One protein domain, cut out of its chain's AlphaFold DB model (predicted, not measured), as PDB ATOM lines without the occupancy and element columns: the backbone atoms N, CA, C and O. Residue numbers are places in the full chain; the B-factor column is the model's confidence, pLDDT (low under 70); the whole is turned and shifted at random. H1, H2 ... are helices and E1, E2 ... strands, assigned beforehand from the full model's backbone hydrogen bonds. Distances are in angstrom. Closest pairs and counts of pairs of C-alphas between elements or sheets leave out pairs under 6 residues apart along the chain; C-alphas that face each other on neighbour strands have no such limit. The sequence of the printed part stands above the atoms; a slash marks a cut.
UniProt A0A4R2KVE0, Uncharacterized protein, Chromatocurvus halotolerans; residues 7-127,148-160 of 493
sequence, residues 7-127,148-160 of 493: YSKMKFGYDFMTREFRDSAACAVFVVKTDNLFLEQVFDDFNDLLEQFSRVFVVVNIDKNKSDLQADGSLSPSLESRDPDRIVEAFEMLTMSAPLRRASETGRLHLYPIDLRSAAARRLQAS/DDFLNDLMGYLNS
ATOM      1  N   TYR A   7     210.854 209.070 150.907       50.00
ATOM      2  CA  TYR A   7     209.581 208.333 150.918       50.00
ATOM      3  C   TYR A   7     209.233 207.651 149.582       50.00
ATOM      4  O   TYR A   7     208.343 206.806 149.539       50.00
ATOM      5  N   SER A   8     209.949 207.952 148.495       47.38
ATOM      6  CA  SER A   8     209.818 207.227 147.222       47.38
ATOM      7  C   SER A   8     210.658 205.928 147.160       47.38
ATOM      8  O   SER A   8     210.564 205.187 146.181       47.38
ATOM      9  N   LYS A   9     211.419 205.609 148.227       49.19
ATOM     10  CA  LYS A   9     212.389 204.494 148.367       49.19
ATOM     11  C   LYS A   9     211.831 203.064 148.352       49.19
ATOM     12  O   LYS A   9     212.619 202.126 148.371       49.19
ATOM     13  N   MET A  10     210.521 202.826 148.283       43.59
ATOM     14  CA  MET A  10     209.980 201.452 148.357       43.59
ATOM     15  C   MET A  10     210.273 200.556 147.128       43.59
ATOM     16  O   MET A  10     209.705 199.471 147.026       43.59
ATOM     17  N   LYS A  11     211.136 200.958 146.180       42.00
ATOM     18  CA  LYS A  11     211.438 200.136 144.988       42.00
ATOM     19  C   LYS A  11     212.905 199.962 144.594       42.00
ATOM     20  O   LYS A  11     213.173 199.034 143.840       42.00
ATOM     21  N   PHE A  12     213.838 200.779 145.077       44.06
ATOM     22  CA  PHE A  12     215.250 200.672 144.690       44.06
ATOM     23  C   PHE A  12     216.132 200.966 145.902       44.06
ATOM     24  O   PHE A  12     216.015 202.032 146.503       44.06
ATOM     25  N   GLY A  13     216.964 199.994 146.286       46.41
ATOM     26  CA  GLY A  13     217.907 200.126 147.397       46.41
ATOM     27  C   GLY A  13     218.860 201.301 147.187       46.41
ATOM     28  O   GLY A  13     219.248 201.603 146.055       46.41
ATOM     29  N   TYR A  14     219.214 201.967 148.286       51.28
ATOM     30  CA  TYR A  14     220.052 203.169 148.292       51.28
ATOM     31  C   TYR A  14     221.409 202.935 147.602       51.28
ATOM     32  O   TYR A  14     221.861 203.789 146.842       51.28
ATOM     33  N   ASP A  15     221.955 201.722 147.740       50.53
ATOM     34  CA  ASP A  15     223.228 201.268 147.166       50.53
ATOM     35  C   ASP A  15     223.379 201.459 145.657       50.53
ATOM     36  O   ASP A  15     224.497 201.628 145.177       50.53
ATOM     37  N   PHE A  16     222.291 201.403 144.878       48.00
ATOM     38  CA  PHE A  16     222.402 201.474 143.416       48.00
ATOM     39  C   PHE A  16     222.408 202.916 142.897       48.00
ATOM     40  O   PHE A  16     223.041 203.190 141.884       48.00
ATOM     41  N   MET A  17     221.728 203.837 143.590       49.38
ATOM     42  CA  MET A  17     221.671 205.246 143.186       49.38
ATOM     43  C   MET A  17     222.817 206.064 143.774       49.38
ATOM     44  O   MET A  17     223.332 206.936 143.085       49.38
ATOM     45  N   THR A  18     223.270 205.789 145.002       51.78
ATOM     46  CA  THR A  18     224.397 206.536 145.582       51.78
ATOM     47  C   THR A  18     225.743 206.126 144.988       51.78
ATOM     48  O   THR A  18     226.656 206.942 145.002       51.78
ATOM     49  N   ARG A  19     225.871 204.935 144.383       52.09
ATOM     50  CA  ARG A  19     227.130 204.450 143.783       52.09
ATOM     51  C   ARG A  19     227.695 205.371 142.699       52.09
ATOM     52  O   ARG A  19     228.887 205.632 142.715       52.09
ATOM     53  N   GLU A  20     226.855 205.884 141.797       50.59
ATOM     54  CA  GLU A  20     227.301 206.777 140.710       50.59
ATOM     55  C   GLU A  20     227.592 208.211 141.191       50.59
ATOM     56  O   GLU A  20     228.410 208.908 140.596       50.59
ATOM     57  N   PHE A  21     226.956 208.663 142.278       56.31
ATOM     58  CA  PHE A  21     227.159 210.015 142.825       56.31
ATOM     59  C   PHE A  21     228.257 210.080 143.897       56.31
ATOM     60  O   PHE A  21     228.797 211.157 144.155       56.31
ATOM     61  N   ARG A  22     228.602 208.935 144.496       54.91
ATOM     62  CA  ARG A  22     229.632 208.766 145.530       54.91
ATOM     63  C   ARG A  22     231.028 209.116 145.030       54.91
ATOM     64  O   ARG A  22     231.769 209.773 145.748       54.91
ATOM     65  N   ASP A  23     231.341 208.785 143.780       52.75
ATOM     66  CA  ASP A  23     232.651 209.081 143.181       52.75
ATOM     67  C   ASP A  23     232.856 210.588 142.900       52.75
ATOM     68  O   ASP A  23     233.923 211.002 142.455       52.75
ATOM     69  N   SER A  24     231.832 211.425 143.137       56.31
ATOM     70  CA  SER A  24     231.813 212.852 142.772       56.31
ATOM     71  C   SER A  24     231.460 213.810 143.920       56.31
ATOM     72  O   SER A  24     231.492 215.024 143.712       56.31
ATOM     73  N   ALA A  25     231.071 213.312 145.101       63.97
ATOM     74  CA  ALA A  25     230.511 214.132 146.179       63.97
ATOM     75  C   ALA A  25     231.367 214.092 147.456       63.97
ATOM     76  O   ALA A  25     231.663 213.033 147.994       63.97
ATOM     77  N   ALA A  26     231.729 215.278 147.951       66.25
ATOM     78  CA  ALA A  26     232.604 215.478 149.108       66.25
ATOM     79  C   ALA A  26     231.916 215.300 150.474       66.25
ATOM     80  O   ALA A  26     232.550 214.930 151.456       66.25
ATOM     81  N   CYS A  27     230.621 215.598 150.545       76.06
ATOM     82  CA  CYS A  27     229.803 215.528 151.751       76.06
ATOM     83  C   CYS A  27     228.334 215.354 151.362       76.06
ATOM     84  O   CYS A  27     227.938 215.685 150.239       76.06
ATOM     85  N   ALA A  28     227.513 214.904 152.307       81.75
ATOM     86  CA  ALA A  28     226.066 214.850 152.134       81.75
ATOM     87  C   ALA A  28     225.380 215.994 152.893       81.75
ATOM     88  O   ALA A  28     225.747 216.303 154.027       81.75
ATOM     89  N   VAL A  29     224.362 216.597 152.275       86.00
ATOM     90  CA  VAL A  29     223.424 217.506 152.948       86.00
ATOM     91  C   VAL A  29     222.083 216.795 153.028       86.00
ATOM     92  O   VAL A  29     221.468 216.502 152.004       86.00
ATOM     93  N   PHE A  30     221.639 216.498 154.241       85.69
ATOM     94  CA  PHE A  30     220.399 215.793 154.506       85.69
ATOM     95  C   PHE A  30     219.348 216.768 155.022       85.69
ATOM     96  O   PHE A  30     219.495 217.331 156.104       85.69
ATOM     97  N   VAL A  31     218.281 216.975 154.254       86.62
ATOM     98  CA  VAL A  31     217.196 217.886 154.635       86.62
ATOM     99  C   VAL A  31     216.033 217.079 155.198       86.62
ATOM    100  O   VAL A  31     215.446 216.250 154.502       86.62
ATOM    101  N   VAL A  32     215.664 217.350 156.448       85.38
ATOM    102  CA  VAL A  32     214.578 216.662 157.156       85.38
ATOM    103  C   VAL A  32     213.587 217.674 157.709       85.38
ATOM    104  O   VAL A  32     213.969 218.733 158.189       85.38
ATOM    105  N   LYS A  33     212.287 217.374 157.632       85.81
ATOM    106  CA  LYS A  33     211.270 218.184 158.320       85.81
ATOM    107  C   LYS A  33     211.333 217.912 159.816       85.81
ATOM    108  O   LYS A  33     211.443 216.748 160.193       85.81
ATOM    109  N   THR A  34     211.151 218.940 160.641       83.00
ATOM    110  CA  THR A  34     211.130 218.819 162.107       83.00
ATOM    111  C   THR A  34     210.263 217.657 162.603       83.00
ATOM    112  O   THR A  34     210.723 216.832 163.387       83.00
ATOM    113  N   ASP A  35     209.042 217.523 162.072       79.62
ATOM    114  CA  ASP A  35     208.076 216.487 162.477       79.62
ATOM    115  C   ASP A  35     208.554 215.046 162.206       79.62
ATOM    116  O   ASP A  35     208.067 214.099 162.821       79.62
ATOM    117  N   ASN A  36     209.514 214.872 161.292       80.44
ATOM    118  CA  ASN A  36     210.049 213.569 160.900       80.44
ATOM    119  C   ASN A  36     211.404 213.258 161.548       80.44
ATOM    120  O   ASN A  36     211.874 212.130 161.430       80.44
ATOM    121  N   LEU A  37     212.036 214.235 162.208       78.00
ATOM    122  CA  LEU A  37     213.390 214.110 162.754       78.00
ATOM    123  C   LEU A  37     213.513 212.953 163.762       78.00
ATOM    124  O   LEU A  37     214.557 212.319 163.850       78.00
ATOM    125  N   PHE A  38     212.431 212.644 164.479       77.62
ATOM    126  CA  PHE A  38     212.392 211.622 165.527       77.62
ATOM    127  C   PHE A  38     211.876 210.250 165.049       77.62
ATOM    128  O   PHE A  38     211.612 209.373 165.870       77.62
ATOM    129  N   LEU A  39     211.704 210.040 163.738       77.31
ATOM    130  CA  LEU A  39     211.265 208.751 163.191       77.31
ATOM    131  C   LEU A  39     212.443 207.777 163.053       77.31
ATOM    132  O   LEU A  39     213.439 208.116 162.425       77.31
ATOM    133  N   GLU A  40     212.291 206.540 163.542       71.69
ATOM    134  CA  GLU A  40     213.318 205.474 163.513       71.69
ATOM    135  C   GLU A  40     213.951 205.277 162.122       71.69
ATOM    136  O   GLU A  40     215.168 205.245 161.981       71.69
ATOM    137  N   GLN A  41     213.126 205.283 161.073       70.50
ATOM    138  CA  GLN A  41     213.569 205.127 159.684       70.50
ATOM    139  C   GLN A  41     214.560 206.213 159.222       70.50
ATOM    140  O   GLN A  41     215.402 205.960 158.365       70.50
ATOM    141  N   VAL A  42     214.471 207.425 159.777       70.62
ATOM    142  CA  VAL A  42     215.402 208.516 159.463       70.62
ATOM    143  C   VAL A  42     216.776 208.251 160.097       70.62
ATOM    144  O   VAL A  42     217.792 208.641 159.528       70.62
ATOM    145  N   PHE A  43     216.834 207.530 161.222       69.06
ATOM    146  CA  PHE A  43     218.091 207.151 161.877       69.06
ATOM    147  C   PHE A  43     218.847 206.056 161.130       69.06
ATOM    148  O   PHE A  43     220.069 206.150 161.022       69.06
ATOM    149  N   ASP A  44     218.148 205.051 160.604       70.62
ATOM    150  CA  ASP A  44     218.767 204.017 159.765       70.62
ATOM    151  C   ASP A  44     219.404 204.649 158.522       70.62
ATOM    152  O   ASP A  44     220.582 204.434 158.241       70.62
ATOM    153  N   ASP A  45     218.673 205.560 157.875       71.25
ATOM    154  CA  ASP A  45     219.171 206.327 156.732       71.25
ATOM    155  C   ASP A  45     220.398 207.198 157.089       71.25
ATOM    156  O   ASP A  45     221.317 207.337 156.277       71.25
ATOM    157  N   PHE A  46     220.448 207.782 158.294       72.38
ATOM    158  CA  PHE A  46     221.627 208.525 158.752       72.38
ATOM    159  C   PHE A  46     222.848 207.628 158.962       72.38
ATOM    160  O   PHE A  46     223.962 208.036 158.631       72.38
ATOM    161  N   ASN A  47     222.659 206.430 159.521       72.69
ATOM    162  CA  ASN A  47     223.757 205.488 159.732       72.69
ATOM    163  C   ASN A  47     224.338 205.036 158.386       72.69
ATOM    164  O   ASN A  47     225.554 205.109 158.205       72.69
ATOM    165  N   ASP A  48     223.480 204.693 157.421       72.38
ATOM    166  CA  ASP A  48     223.891 204.330 156.061       72.38
ATOM    167  C   ASP A  48     224.679 205.468 155.386       72.38
ATOM    168  O   ASP A  48     225.711 205.241 154.750       72.38
ATOM    169  N   LEU A  49     224.243 206.720 155.562       72.75
ATOM    170  CA  LEU A  49     224.953 207.891 155.036       72.75
ATOM    171  C   LEU A  49     226.308 208.122 155.718       72.75
ATOM    172  O   LEU A  49     227.266 208.486 155.040       72.75
ATOM    173  N   LEU A  50     226.426 207.895 157.028       73.75
ATOM    174  CA  LEU A  50     227.695 208.025 157.758       73.75
ATOM    175  C   LEU A  50     228.703 206.911 157.449       73.75
ATOM    176  O   LEU A  50     229.909 207.095 157.664       73.75
ATOM    177  N   GLU A  51     228.240 205.761 156.954       71.06
ATOM    178  CA  GLU A  51     229.112 204.719 156.407       71.06
ATOM    179  C   GLU A  51     229.678 205.099 155.032       71.06
ATOM    180  O   GLU A  51     230.795 204.680 154.699       71.06
ATOM    181  N   GLN A  52     228.924 205.899 154.270       69.94
ATOM    182  CA  GLN A  52     229.213 206.286 152.887       69.94
ATOM    183  C   GLN A  52     229.946 207.628 152.747       69.94
ATOM    184  O   GLN A  52     230.721 207.780 151.808       69.94
ATOM    185  N   PHE A  53     229.715 208.588 153.648       73.50
ATOM    186  CA  PHE A  53     230.292 209.934 153.590       73.50
ATOM    187  C   PHE A  53     231.143 210.251 154.824       73.50
ATOM    188  O   PHE A  53     230.807 209.921 155.965       73.50
ATOM    189  N   SER A  54     232.251 210.956 154.599       72.56
ATOM    190  CA  SER A  54     233.131 211.451 155.660       72.56
ATOM    191  C   SER A  54     232.429 212.471 156.558       72.56
ATOM    192  O   SER A  54     232.557 212.378 157.780       72.56
ATOM    193  N   ARG A  55     231.622 213.367 155.972       79.62
ATOM    194  CA  ARG A  55     230.870 214.404 156.689       79.62
ATOM    195  C   ARG A  55     229.439 214.550 156.180       79.62
ATOM    196  O   ARG A  55     229.192 214.562 154.970       79.62
ATOM    197  N   VAL A  56     228.505 214.689 157.118       84.38
ATOM    198  CA  VAL A  56     227.072 214.849 156.851       84.38
ATOM    199  C   VAL A  56     226.564 216.105 157.559       84.38
ATOM    200  O   VAL A  56     226.705 216.250 158.772       84.38
ATOM    201  N   PHE A  57     225.957 217.009 156.796       87.25
ATOM    202  CA  PHE A  57     225.266 218.187 157.312       87.25
ATOM    203  C   PHE A  57     223.766 217.911 157.322       87.25
ATOM    204  O   PHE A  57     223.195 217.565 156.289       87.25
ATOM    205  N   VAL A  58     223.116 218.065 158.468       87.69
ATOM    206  CA  VAL A  58     221.681 217.833 158.624       87.69
ATOM    207  C   VAL A  58     220.980 219.168 158.762       87.69
ATOM    208  O   VAL A  58     221.182 219.896 159.726       87.69
ATOM    209  N   VAL A  59     220.124 219.478 157.798       89.44
ATOM    210  CA  VAL A  59     219.268 220.657 157.841       89.44
ATOM    211  C   VAL A  59     217.904 220.235 158.363       89.44
ATOM    212  O   VAL A  59     217.140 219.556 157.668       89.44
ATOM    213  N   VAL A  60     217.597 220.649 159.589       89.06
ATOM    214  CA  VAL A  60     216.273 220.497 160.192       89.06
ATOM    215  C   VAL A  60     215.422 221.659 159.694       89.06
ATOM    216  O   VAL A  60     215.546 222.791 160.153       89.06
ATOM    217  N   ASN A  61     214.598 221.386 158.687       88.75
ATOM    218  CA  ASN A  61     213.745 222.381 158.062       88.75
ATOM    219  C   ASN A  61     212.565 222.725 158.980       88.75
ATOM    220  O   ASN A  61     211.600 221.954 159.049       88.75
ATOM    221  N   ILE A  62     212.666 223.877 159.642       88.12
ATOM    222  CA  ILE A  62     211.670 224.412 160.577       88.12
ATOM    223  C   ILE A  62     210.658 225.320 159.866       88.12
ATOM    224  O   ILE A  62     210.968 225.947 158.851       88.12
ATOM    225  N   ASP A  63     209.454 225.443 160.418       83.75
ATOM    226  CA  ASP A  63     208.482 226.462 160.002       83.75
ATOM    227  C   ASP A  63     208.293 227.504 161.111       83.75
ATOM    228  O   ASP A  63     207.527 227.303 162.055       83.75
ATOM    229  N   LYS A  64     208.955 228.664 160.979       79.50
ATOM    230  CA  LYS A  64     208.880 229.749 161.977       79.50
ATOM    231  C   LYS A  64     207.470 230.330 162.146       79.50
ATOM    232  O   LYS A  64     207.202 230.986 163.150       79.50
ATOM    233  N   ASN A  65     206.558 230.073 161.203       78.25
ATOM    234  CA  ASN A  65     205.161 230.510 161.275       78.25
ATOM    235  C   ASN A  65     204.230 229.447 161.879       78.25
ATOM    236  O   ASN A  65     203.023 229.682 162.005       78.25
ATOM    237  N   LYS A  66     204.757 228.273 162.248       79.69
ATOM    238  CA  LYS A  66     203.968 227.190 162.833       79.69
ATOM    239  C   LYS A  66     203.506 227.582 164.231       79.69
ATOM    240  O   LYS A  66     204.295 227.998 165.083       79.69
ATOM    241  N   SER A  67     202.207 227.433 164.459       77.06
ATOM    242  CA  SER A  67     201.563 227.680 165.745       77.06
ATOM    243  C   SER A  67     200.939 226.387 166.247       77.06
ATOM    244  O   SER A  67     200.231 225.714 165.498       77.06
ATOM    245  N   ASP A  68     201.187 226.070 167.510       77.81
ATOM    246  CA  ASP A  68     200.648 224.893 168.178       77.81
ATOM    247  C   ASP A  68     199.358 225.241 168.923       77.81
ATOM    248  O   ASP A  68     199.194 226.343 169.462       77.81
ATOM    249  N   LEU A  69     198.441 224.274 168.959       71.25
ATOM    250  CA  LEU A  69     197.195 224.376 169.705       71.25
ATOM    251  C   LEU A  69     197.454 224.078 171.187       71.25
ATOM    252  O   LEU A  69     197.845 222.969 171.550       71.25
ATOM    253  N   GLN A  70     197.216 225.066 172.042       77.31
ATOM    254  CA  GLN A  70     197.346 224.949 173.490       77.31
ATOM    255  C   GLN A  70     196.150 224.208 174.107       77.31
ATOM    256  O   GLN A  70     195.081 224.087 173.508       77.31
ATOM    257  N   ALA A  71     196.309 223.727 175.345       75.62
ATOM    258  CA  ALA A  71     195.263 222.990 176.069       75.62
ATOM    259  C   ALA A  71     193.991 223.823 176.340       75.62
ATOM    260  O   ALA A  71     192.929 223.264 176.615       75.62
ATOM    261  N   ASP A  72     194.092 225.151 176.251       77.12
ATOM    262  CA  ASP A  72     192.987 226.107 176.352       77.12
ATOM    263  C   ASP A  72     192.318 226.422 174.996       77.12
ATOM    264  O   ASP A  72     191.372 227.208 174.938       77.12
ATOM    265  N   GLY A  73     192.787 225.800 173.907       71.38
ATOM    266  CA  GLY A  73     192.303 226.008 172.543       71.38
ATOM    267  C   GLY A  73     192.879 227.240 171.838       71.38
ATOM    268  O   GLY A  73     192.491 227.510 170.700       71.38
ATOM    269  N   SER A  74     193.788 227.989 172.470       81.94
ATOM    270  CA  SER A  74     194.484 229.108 171.833       81.94
ATOM    271  C   SER A  74     195.620 228.626 170.924       81.94
ATOM    272  O   SER A  74     196.165 227.535 171.100       81.94
ATOM    273  N   LEU A  75     195.970 229.434 169.922       77.44
ATOM    274  CA  LEU A  75     197.152 229.202 169.096       77.44
ATOM    275  C   LEU A  75     198.320 229.977 169.694       77.44
ATOM    276  O   LEU A  75     198.255 231.199 169.831       77.44
ATOM    277  N   SER A  76     199.388 229.266 170.024       77.06
ATOM    278  CA  SER A  76     200.648 229.870 170.451       77.06
ATOM    279  C   SER A  76     201.754 229.528 169.459       77.06
ATOM    280  O   SER A  76     201.694 228.448 168.871       77.06
ATOM    281  N   PRO A  77     202.794 230.362 169.320       79.38
ATOM    282  CA  PRO A  77     203.966 230.000 168.532       79.38
ATOM    283  C   PRO A  77     204.530 228.643 168.978       79.38
ATOM    284  O   PRO A  77     204.679 228.398 170.181       79.38
ATOM    285  N   SER A  78     204.794 227.761 168.014       81.31
ATOM    286  CA  SER A  78     205.336 226.419 168.263       81.31
ATOM    287  C   SER A  78     206.779 226.461 168.773       81.31
ATOM    288  O   SER A  78     207.429 227.512 168.751       81.31
ATOM    289  N   LEU A  79     207.313 225.313 169.204       78.38
ATOM    290  CA  LEU A  79     208.732 225.195 169.572       78.38
ATOM    291  C   LEU A  79     209.658 225.612 168.410       78.38
ATOM    292  O   LEU A  79     210.624 226.327 168.640       78.38
ATOM    293  N   GLU A  80     209.285 225.280 167.168       81.19
ATOM    294  CA  GLU A  80     209.988 225.677 165.931       81.19
ATOM    295  C   GLU A  80     210.045 227.193 165.709       81.19
ATOM    296  O   GLU A  80     210.908 227.689 164.992       81.19
ATOM    297  N   SER A  81     209.105 227.931 166.298       77.31
ATOM    298  CA  SER A  81     209.014 229.388 166.198       77.31
ATOM    299  C   SER A  81     209.698 230.092 167.375       77.31
ATOM    300  O   SER A  81     210.276 231.162 167.202       77.31
ATOM    301  N   ARG A  82     209.635 229.503 168.578       78.88
ATOM    302  CA  ARG A  82     210.105 230.131 169.827       78.88
ATOM    303  C   ARG A  82     211.572 229.875 170.134       78.88
ATOM    304  O   ARG A  82     212.221 230.776 170.650       78.88
ATOM    305  N   ASP A  83     212.033 228.646 169.921       80.31
ATOM    306  CA  ASP A  83     213.376 228.201 170.296       80.31
ATOM    307  C   ASP A  83     213.776 226.986 169.432       80.31
ATOM    308  O   ASP A  83     213.598 225.835 169.848       80.31
ATOM    309  N   PRO A  84     214.232 227.227 168.188       81.94
ATOM    310  CA  PRO A  84     214.598 226.159 167.265       81.94
ATOM    311  C   PRO A  84     215.779 225.305 167.740       81.94
ATOM    312  O   PRO A  84     215.822 224.114 167.436       81.94
ATOM    313  N   ASP A  85     216.706 225.874 168.511       83.25
ATOM    314  CA  ASP A  85     217.916 225.178 168.968       83.25
ATOM    315  C   ASP A  85     217.585 224.068 169.970       83.25
ATOM    316  O   ASP A  85     218.182 222.990 169.938       83.25
ATOM    317  N   ARG A  86     216.523 224.240 170.766       82.00
ATOM    318  CA  ARG A  86     215.998 223.173 171.635       82.00
ATOM    319  C   ARG A  86     215.579 221.907 170.896       82.00
ATOM    320  O   ARG A  86     215.536 220.843 171.511       82.00
ATOM    321  N   ILE A  87     215.248 221.992 169.608       81.88
ATOM    322  CA  ILE A  87     214.930 220.815 168.786       81.88
ATOM    323  C   ILE A  87     216.201 219.999 168.539       81.88
ATOM    324  O   ILE A  87     216.164 218.771 168.628       81.88
ATOM    325  N   VAL A  88     217.320 220.677 168.277       81.25
ATOM    326  CA  VAL A  88     218.635 220.052 168.099       81.25
ATOM    327  C   VAL A  88     219.117 219.460 169.419       81.25
ATOM    328  O   VAL A  88     219.452 218.278 169.460       81.25
ATOM    329  N   GLU A  89     219.039 220.214 170.519       81.06
ATOM    330  CA  GLU A  89     219.408 219.717 171.853       81.06
ATOM    331  C   GLU A  89     218.591 218.476 172.246       81.06
ATOM    332  O   GLU A  89     219.131 217.479 172.729       81.06
ATOM    333  N   ALA A  90     217.275 218.501 172.004       79.75
ATOM    334  CA  ALA A  90     216.410 217.354 172.257       79.75
ATOM    335  C   ALA A  90     216.803 216.145 171.398       79.75
ATOM    336  O   ALA A  90     216.801 215.018 171.896       79.75
ATOM    337  N   PHE A  91     217.174 216.364 170.135       77.31
ATOM    338  CA  PHE A  91     217.630 215.300 169.245       77.31
ATOM    339  C   PHE A  91     218.944 214.664 169.720       77.31
ATOM    340  O   PHE A  91     219.057 213.431 169.761       77.31
ATOM    341  N   GLU A  92     219.907 215.487 170.135       76.88
ATOM    342  CA  GLU A  92     221.208 215.044 170.642       76.88
ATOM    343  C   GLU A  92     221.086 214.264 171.959       76.88
ATOM    344  O   GLU A  92     221.722 213.219 172.146       76.88
ATOM    345  N   MET A  93     220.216 214.727 172.865       73.31
ATOM    346  CA  MET A  93     220.042 214.132 174.192       73.31
ATOM    347  C   MET A  93     219.156 212.880 174.198       73.31
ATOM    348  O   MET A  93     219.438 211.945 174.952       73.31
ATOM    349  N   LEU A  94     218.080 212.849 173.404       64.88
ATOM    350  CA  LEU A  94     217.015 211.845 173.551       64.88
ATOM    351  C   LEU A  94     217.060 210.723 172.510       64.88
ATOM    352  O   LEU A  94     216.438 209.684 172.737       64.88
ATOM    353  N   THR A  95     217.768 210.903 171.390       62.72
ATOM    354  CA  THR A  95     217.550 210.050 170.207       62.72
ATOM    355  C   THR A  95     218.791 209.620 169.415       62.72
ATOM    356  O   THR A  95     218.653 208.850 168.469       62.72
ATOM    357  N   MET A  96     220.015 210.016 169.785       68.50
ATOM    358  CA  MET A  96     221.210 209.570 169.048       68.50
ATOM    359  C   MET A  96     221.579 208.104 169.320       68.50
ATOM    360  O   MET A  96     221.847 207.713 170.460       68.50
ATOM    361  N   SER A  97     221.700 207.314 168.249       70.62
ATOM    362  CA  SER A  97     222.373 206.011 168.275       70.62
ATOM    363  C   SER A  97     223.867 206.178 168.624       70.62
ATOM    364  O   SER A  97     224.451 207.250 168.442       70.62
ATOM    365  N   ALA A  98     224.526 205.121 169.117       73.12
ATOM    366  CA  ALA A  98     225.960 205.178 169.435       73.12
ATOM    367  C   ALA A  98     226.856 205.592 168.236       73.12
ATOM    368  O   ALA A  98     227.794 206.363 168.454       73.12
ATOM    369  N   PRO A  99     226.590 205.151 166.987       71.12
ATOM    370  CA  PRO A  99     227.278 205.660 165.797       71.12
ATOM    371  C   PRO A  99     227.079 207.161 165.555       71.12
ATOM    372  O   PRO A  99     228.055 207.868 165.306       71.12
ATOM    373  N   LEU A 100     225.847 207.662 165.682       73.75
ATOM    374  CA  LEU A 100     225.529 209.073 165.449       73.75
ATOM    375  C   LEU A 100     226.178 209.979 166.492       73.75
ATOM    376  O   LEU A 100     226.733 211.018 166.142       73.75
ATOM    377  N   ARG A 101     226.160 209.573 167.766       77.00
ATOM    378  CA  ARG A 101     226.800 210.338 168.842       77.00
ATOM    379  C   ARG A 101     228.300 210.484 168.601       77.00
ATOM    380  O   ARG A 101     228.812 211.594 168.663       77.00
ATOM    381  N   ARG A 102     228.982 209.395 168.226       76.19
ATOM    382  CA  ARG A 102     230.402 209.453 167.842       76.19
ATOM    383  C   ARG A 102     230.625 210.368 166.644       76.19
ATOM    384  O   ARG A 102     231.615 211.088 166.618       76.19
ATOM    385  N   ALA A 103     229.739 210.341 165.650       76.75
ATOM    386  CA  ALA A 103     229.849 211.223 164.491       76.75
ATOM    387  C   ALA A 103     229.685 212.706 164.868       76.75
ATOM    388  O   ALA A 103     230.431 213.528 164.351       76.75
ATOM    389  N   SER A 104     228.785 213.049 165.795       78.00
ATOM    390  CA  SER A 104     228.661 214.420 166.322       78.00
ATOM    391  C   SER A 104     229.895 214.827 167.140       78.00
ATOM    392  O   SER A 104     230.535 215.826 166.827       78.00
ATOM    393  N   GLU A 105     230.335 213.993 168.091       78.00
ATOM    394  CA  GLU A 105     231.517 214.258 168.934       78.00
ATOM    395  C   GLU A 105     232.816 214.419 168.124       78.00
ATOM    396  O   GLU A 105     233.692 215.200 168.485       78.00
ATOM    397  N   THR A 106     232.941 213.691 167.010       72.06
ATOM    398  CA  THR A 106     234.092 213.776 166.093       72.06
ATOM    399  C   THR A 106     233.937 214.862 165.026       72.06
ATOM    400  O   THR A 106     234.791 214.985 164.150       72.06
ATOM    401  N   GLY A 107     232.858 215.651 165.070       75.25
ATOM    402  CA  GLY A 107     232.592 216.730 164.120       75.25
ATOM    403  C   GLY A 107     232.237 216.261 162.705       75.25
ATOM    404  O   GLY A 107     232.243 217.074 161.784       75.25
ATOM    405  N   ARG A 108     231.914 214.977 162.513       76.38
ATOM    406  CA  ARG A 108     231.448 214.391 161.243       76.38
ATOM    407  C   ARG A 108     229.955 214.625 160.978       76.38
ATOM    408  O   ARG A 108     229.509 214.423 159.849       76.38
ATOM    409  N   LEU A 109     229.197 215.047 161.989       83.69
ATOM    410  CA  LEU A 109     227.764 215.334 161.918       83.69
ATOM    411  C   LEU A 109     227.473 216.717 162.513       83.69
ATOM    412  O   LEU A 109     227.840 216.962 163.655       83.69
ATOM    413  N   HIS A 110     226.792 217.583 161.757       83.94
ATOM    414  CA  HIS A 110     226.357 218.917 162.210       83.94
ATOM    415  C   HIS A 110     224.872 219.118 161.923       83.94
ATOM    416  O   HIS A 110     224.418 218.766 160.833       83.94
ATOM    417  N   LEU A 111     224.127 219.674 162.878       86.31
ATOM    418  CA  LEU A 111     222.688 219.909 162.768       86.31
ATOM    419  C   LEU A 111     222.389 221.409 162.725       86.31
ATOM    420  O   LEU A 111     222.833 222.149 163.595       86.31
ATOM    421  N   TYR A 112     221.591 221.836 161.745       88.94
ATOM    422  CA  TYR A 112     221.216 223.237 161.548       88.94
ATOM    423  C   TYR A 112     219.689 223.378 161.486       88.94
ATOM    424  O   TYR A 112     219.078 222.879 160.531       88.94
ATOM    425  N   PRO A 113     219.048 224.051 162.458       89.19
ATOM    426  CA  PRO A 113     217.624 224.357 162.408       89.19
ATOM    427  C   PRO A 113     217.387 225.583 161.515       89.19
ATOM    428  O   PRO A 113     217.638 226.721 161.907       89.19
ATOM    429  N   ILE A 114     216.914 225.366 160.284       88.62
ATOM    430  CA  ILE A 114     216.806 226.424 159.265       88.62
ATOM    431  C   ILE A 114     215.387 226.497 158.704       88.62
ATOM    432  O   ILE A 114     214.843 225.498 158.243       88.62
ATOM    433  N   ASP A 115     214.801 227.696 158.665       87.44
ATOM    434  CA  ASP A 115     213.593 227.948 157.868       87.44
ATOM    435  C   ASP A 115     213.999 228.197 156.412       87.44
ATOM    436  O   ASP A 115     214.273 229.328 155.997       87.44
ATOM    437  N   LEU A 116     214.048 227.119 155.625       87.75
ATOM    438  CA  LEU A 116     214.502 227.179 154.235       87.75
ATOM    439  C   LEU A 116     213.594 228.046 153.358       87.75
ATOM    440  O   LEU A 116     214.068 228.650 152.395       87.75
ATOM    441  N   ARG A 117     212.295 228.139 153.679       85.50
ATOM    442  CA  ARG A 117     211.342 228.961 152.918       85.50
ATOM    443  C   ARG A 117     211.646 230.439 153.126       85.50
ATOM    444  O   ARG A 117     211.720 231.187 152.150       85.50
ATOM    445  N   SER A 118     211.826 230.848 154.376       84.00
ATOM    446  CA  SER A 118     212.152 232.231 154.724       84.00
ATOM    447  C   SER A 118     213.548 232.618 154.223       84.00
ATOM    448  O   SER A 118     213.702 233.680 153.618       84.00
ATOM    449  N   ALA A 119     214.540 231.729 154.358       84.81
ATOM    450  CA  ALA A 119     215.888 231.935 153.823       84.81
ATOM    451  C   ALA A 119     215.887 232.109 152.289       84.81
ATOM    452  O   ALA A 119     216.483 233.053 151.760       84.81
ATOM    453  N   ALA A 120     215.152 231.261 151.559       83.94
ATOM    454  CA  ALA A 120     215.017 231.378 150.108       83.94
ATOM    455  C   ALA A 120     214.305 232.675 149.689       83.94
ATOM    456  O   ALA A 120     214.761 233.356 148.769       83.94
ATOM    457  N   ALA A 121     213.215 233.047 150.374       82.31
ATOM    458  CA  ALA A 121     212.473 234.276 150.091       82.31
ATOM    459  C   ALA A 121     213.351 235.526 150.259       82.31
ATOM    460  O   ALA A 121     213.360 236.383 149.373       82.31
ATOM    461  N   ARG A 122     214.145 235.596 151.337       82.81
ATOM    462  CA  ARG A 122     215.104 236.690 151.565       82.81
ATOM    463  C   ARG A 122     216.160 236.769 150.466       82.81
ATOM    464  O   ARG A 122     216.392 237.846 149.929       82.81
ATOM    465  N   ARG A 123     216.760 235.643 150.069       79.25
ATOM    466  CA  ARG A 123     217.789 235.621 149.011       79.25
ATOM    467  C   ARG A 123     217.255 236.006 147.633       79.25
ATOM    468  O   ARG A 123     217.948 236.691 146.877       79.25
ATOM    469  N   LEU A 124     216.025 235.604 147.312       80.56
ATOM    470  CA  LEU A 124     215.348 236.010 146.078       80.56
ATOM    471  C   LEU A 124     215.038 237.513 146.072       80.56
ATOM    472  O   LEU A 124     215.218 238.161 145.044       80.56
ATOM    473  N   GLN A 125     214.631 238.077 147.213       78.81
ATOM    474  CA  GLN A 125     214.405 239.518 147.370       78.81
ATOM    475  C   GLN A 125     215.715 240.319 147.307       78.81
ATOM    476  O   GLN A 125     215.782 241.318 146.596       78.81
ATOM    477  N   ALA A 126     216.775 239.842 147.966       72.12
ATOM    478  CA  ALA A 126     218.103 240.455 147.936       72.12
ATOM    479  C   ALA A 126     218.745 240.425 146.536       72.12
ATOM    480  O   ALA A 126     219.431 241.367 146.157       72.12
ATOM    481  N   SER A 127     218.479 239.386 145.733       62.72
ATOM    482  CA  SER A 127     218.945 239.304 144.336       62.72
ATOM    483  C   SER A 127     218.135 240.171 143.362       62.72
ATOM    484  O   SER A 127     218.597 240.432 142.252       62.72
ATOM    485  N   ASP A 148     223.211 231.064 156.561       84.25
ATOM    486  CA  ASP A 148     224.546 231.575 156.256       84.25
ATOM    487  C   ASP A 148     225.603 230.885 157.128       84.25
ATOM    488  O   ASP A 148     226.664 230.547 156.607       84.25
ATOM    489  N   ASP A 149     225.296 230.564 158.389       84.75
ATOM    490  CA  ASP A 149     226.170 229.759 159.256       84.75
ATOM    491  C   ASP A 149     226.392 228.349 158.686       84.75
ATOM    492  O   ASP A 149     227.534 227.931 158.481       84.75
ATOM    493  N   PHE A 150     225.313 227.656 158.300       88.38
ATOM    494  CA  PHE A 150     225.398 226.375 157.590       88.38
ATOM    495  C   PHE A 150     226.266 226.463 156.328       88.38
ATOM    496  O   PHE A 150     227.104 225.596 156.076       88.38
ATOM    497  N   LEU A 151     226.065 227.499 155.509       87.12
ATOM    498  CA  LEU A 151     226.831 227.663 154.278       87.12
ATOM    499  C   LEU A 151     228.298 227.986 154.543       87.12
ATOM    500  O   LEU A 151     229.150 227.491 153.808       87.12
ATOM    501  N   ASN A 152     228.601 228.780 155.566       86.00
ATOM    502  CA  ASN A 152     229.970 229.086 155.962       86.00
ATOM    503  C   ASN A 152     230.698 227.829 156.439       86.00
ATOM    504  O   ASN A 152     231.823 227.592 156.003       86.00
ATOM    505  N   ASP A 153     230.047 226.985 157.238       83.56
ATOM    506  CA  ASP A 153     230.620 225.721 157.704       83.56
ATOM    507  C   ASP A 153     230.793 224.711 156.565       83.56
ATOM    508  O   ASP A 153     231.840 224.068 156.444       83.56
ATOM    509  N   LEU A 154     229.801 224.605 155.674       85.69
ATOM    510  CA  LEU A 154     229.877 223.764 154.482       85.69
ATOM    511  C   LEU A 154     231.027 224.206 153.568       85.69
ATOM    512  O   LEU A 154     231.844 223.387 153.144       85.69
ATOM    513  N   MET A 155     231.121 225.503 153.275       82.94
ATOM    514  CA  MET A 155     232.187 226.067 152.445       82.94
ATOM    515  C   MET A 155     233.550 225.991 153.139       82.94
ATOM    516  O   MET A 155     234.559 225.768 152.471       82.94
ATOM    517  N   GLY A 156     233.592 226.148 154.461       82.81
ATOM    518  CA  GLY A 156     234.790 225.979 155.276       82.81
ATOM    519  C   GLY A 156     235.321 224.554 155.190       82.81
ATOM    520  O   GLY A 156     236.506 224.360 154.931       82.81
ATOM    521  N   TYR A 157     234.438 223.559 155.294       80.31
ATOM    522  CA  TYR A 157     234.795 222.155 155.114       80.31
ATOM    523  C   TYR A 157     235.293 221.855 153.696       80.31
ATOM    524  O   TYR A 157     236.376 221.291 153.542       80.31
ATOM    525  N   LEU A 158     234.557 222.271 152.661       78.19
ATOM    526  CA  LEU A 158     234.924 222.002 151.263       78.19
ATOM    527  C   LEU A 158     236.254 222.650 150.854       78.19
ATOM    528  O   LEU A 158     236.953 222.124 149.990       78.19
ATOM    529  N   ASN A 159     236.621 223.768 151.484       77.06
ATOM    530  CA  ASN A 159     237.900 224.444 151.267       77.06
ATOM    531  C   ASN A 159     239.006 223.999 152.244       77.06
ATOM    532  O   ASN A 159     240.118 224.531 152.185       77.06
ATOM    533  N   SER A 160     238.727 223.058 153.150       74.12
ATOM    534  CA  SER A 160     239.688 222.599 154.154       74.12
ATOM    535  C   SER A 160     240.621 221.511 153.620       74.12
ATOM    536  O   SER A 160     240.253 220.659 152.810       74.12
TER     537      SER A 160
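What this domain is: This is residues 7 to 127 and 148 to 160 of the 493 residues of an uncharacterized protein of Chromatocurvus halotolerans (UniProt A0A4R2KVE0). A small wall of three parallel strands, E1, E2 and E5, has H2 and H4 over one face and H7 over the other. The hairpin E3 and E4 makes the far end of the longest axis, while residues 7 to 13 and residues 120 to 127 of H6 stick out. The printed part has 134 residues, with named elements in the order H1 E1 H2 E2 E3 E4 H3 H4 H5 E5 H6 H7, and its class is mixed, helices and strands. It is only just compact, close to loose, with a radius of gyration of the C-alphas of 16.6 A and spans of 52 by 39 by 33 A.

Where its parts are: Find C-alpha 14 at (220.052, 203.169, 148.292), where H1, residues 14 to 22, begins. E1, residues 28 to 33, covers 16.4 A; H2, residues 40 to 52, covers 19.1 A; E2, residues 56 to 61, covers 15.4 A. Next come E3, residues 67 to 69, E4, residues 75 to 77, and H3, residues 79 to 82. H4, residues 85 to 94, covers 14.1 A, and H5 is residues 98 to 105. E5, residues 109 to 114, covers 15.8 A, and H6, residues 116 to 127, 16.3 A. H7, residues 148 to 158, runs 15.0 A to C-alpha 158 at (234.924, 222.002, 151.263).

How they stand to each other: In the sheet E1 E2 E5, look for N 30 and O 57 at 2.8 A, and N 58 and O 110 at 2.8 A. E1, H2 and E2 form a strand-helix-strand unit, two parallel neighbour strands with a helix between, its crossover right-handed. H2 is on the sheet at a height of 10.0 A, over E2 and only just over E1, with 3 C-alphas. H4, on the same face, lies over E5 at a height of 9.5 A. H7 is on the opposite face at a height of 10.4 A, and the C-alphas of Tyr 112 and Phe 150 are its closest to E5, 6.6 A apart. H5 only grazes the sheet with residues 100 to 104 and touches H2, closest at C-alphas 47 and 100, 7.0 A. H6 only grazes the sheet with residues 116 to 117. H1 is close to H2 but not clearly touching, at C-alphas 22 and 52, 7.8 A. H3 and H4 only just touch, with 3 pairs of C-alphas within 8 A, and only at the corner. In the antiparallel hairpin E3 and E4, N 68 and O 76 are 2.8 A apart. Every O i to N i+4 pair is within hydrogen-bond range in H2, H4, H5, H6 and H7; H1 has 2 of 5, and 2 of 6 O i to N i+3 pairs, and H3 is too short for an O i to N i+4 pair.

The domain as a whole: The two C-alphas farthest apart, those of Asp 23 and Asp 72, are 54.4 A apart. Residues 128 to 147 are not printed, and C-alphas 127 and 148 are 15.3 A apart across that cut. Of the links printed whole, E1 to H2 is short and the others are tight. Mean pLDDT of the printed part is 74.9, and residues 7 to 26 are among those under 70.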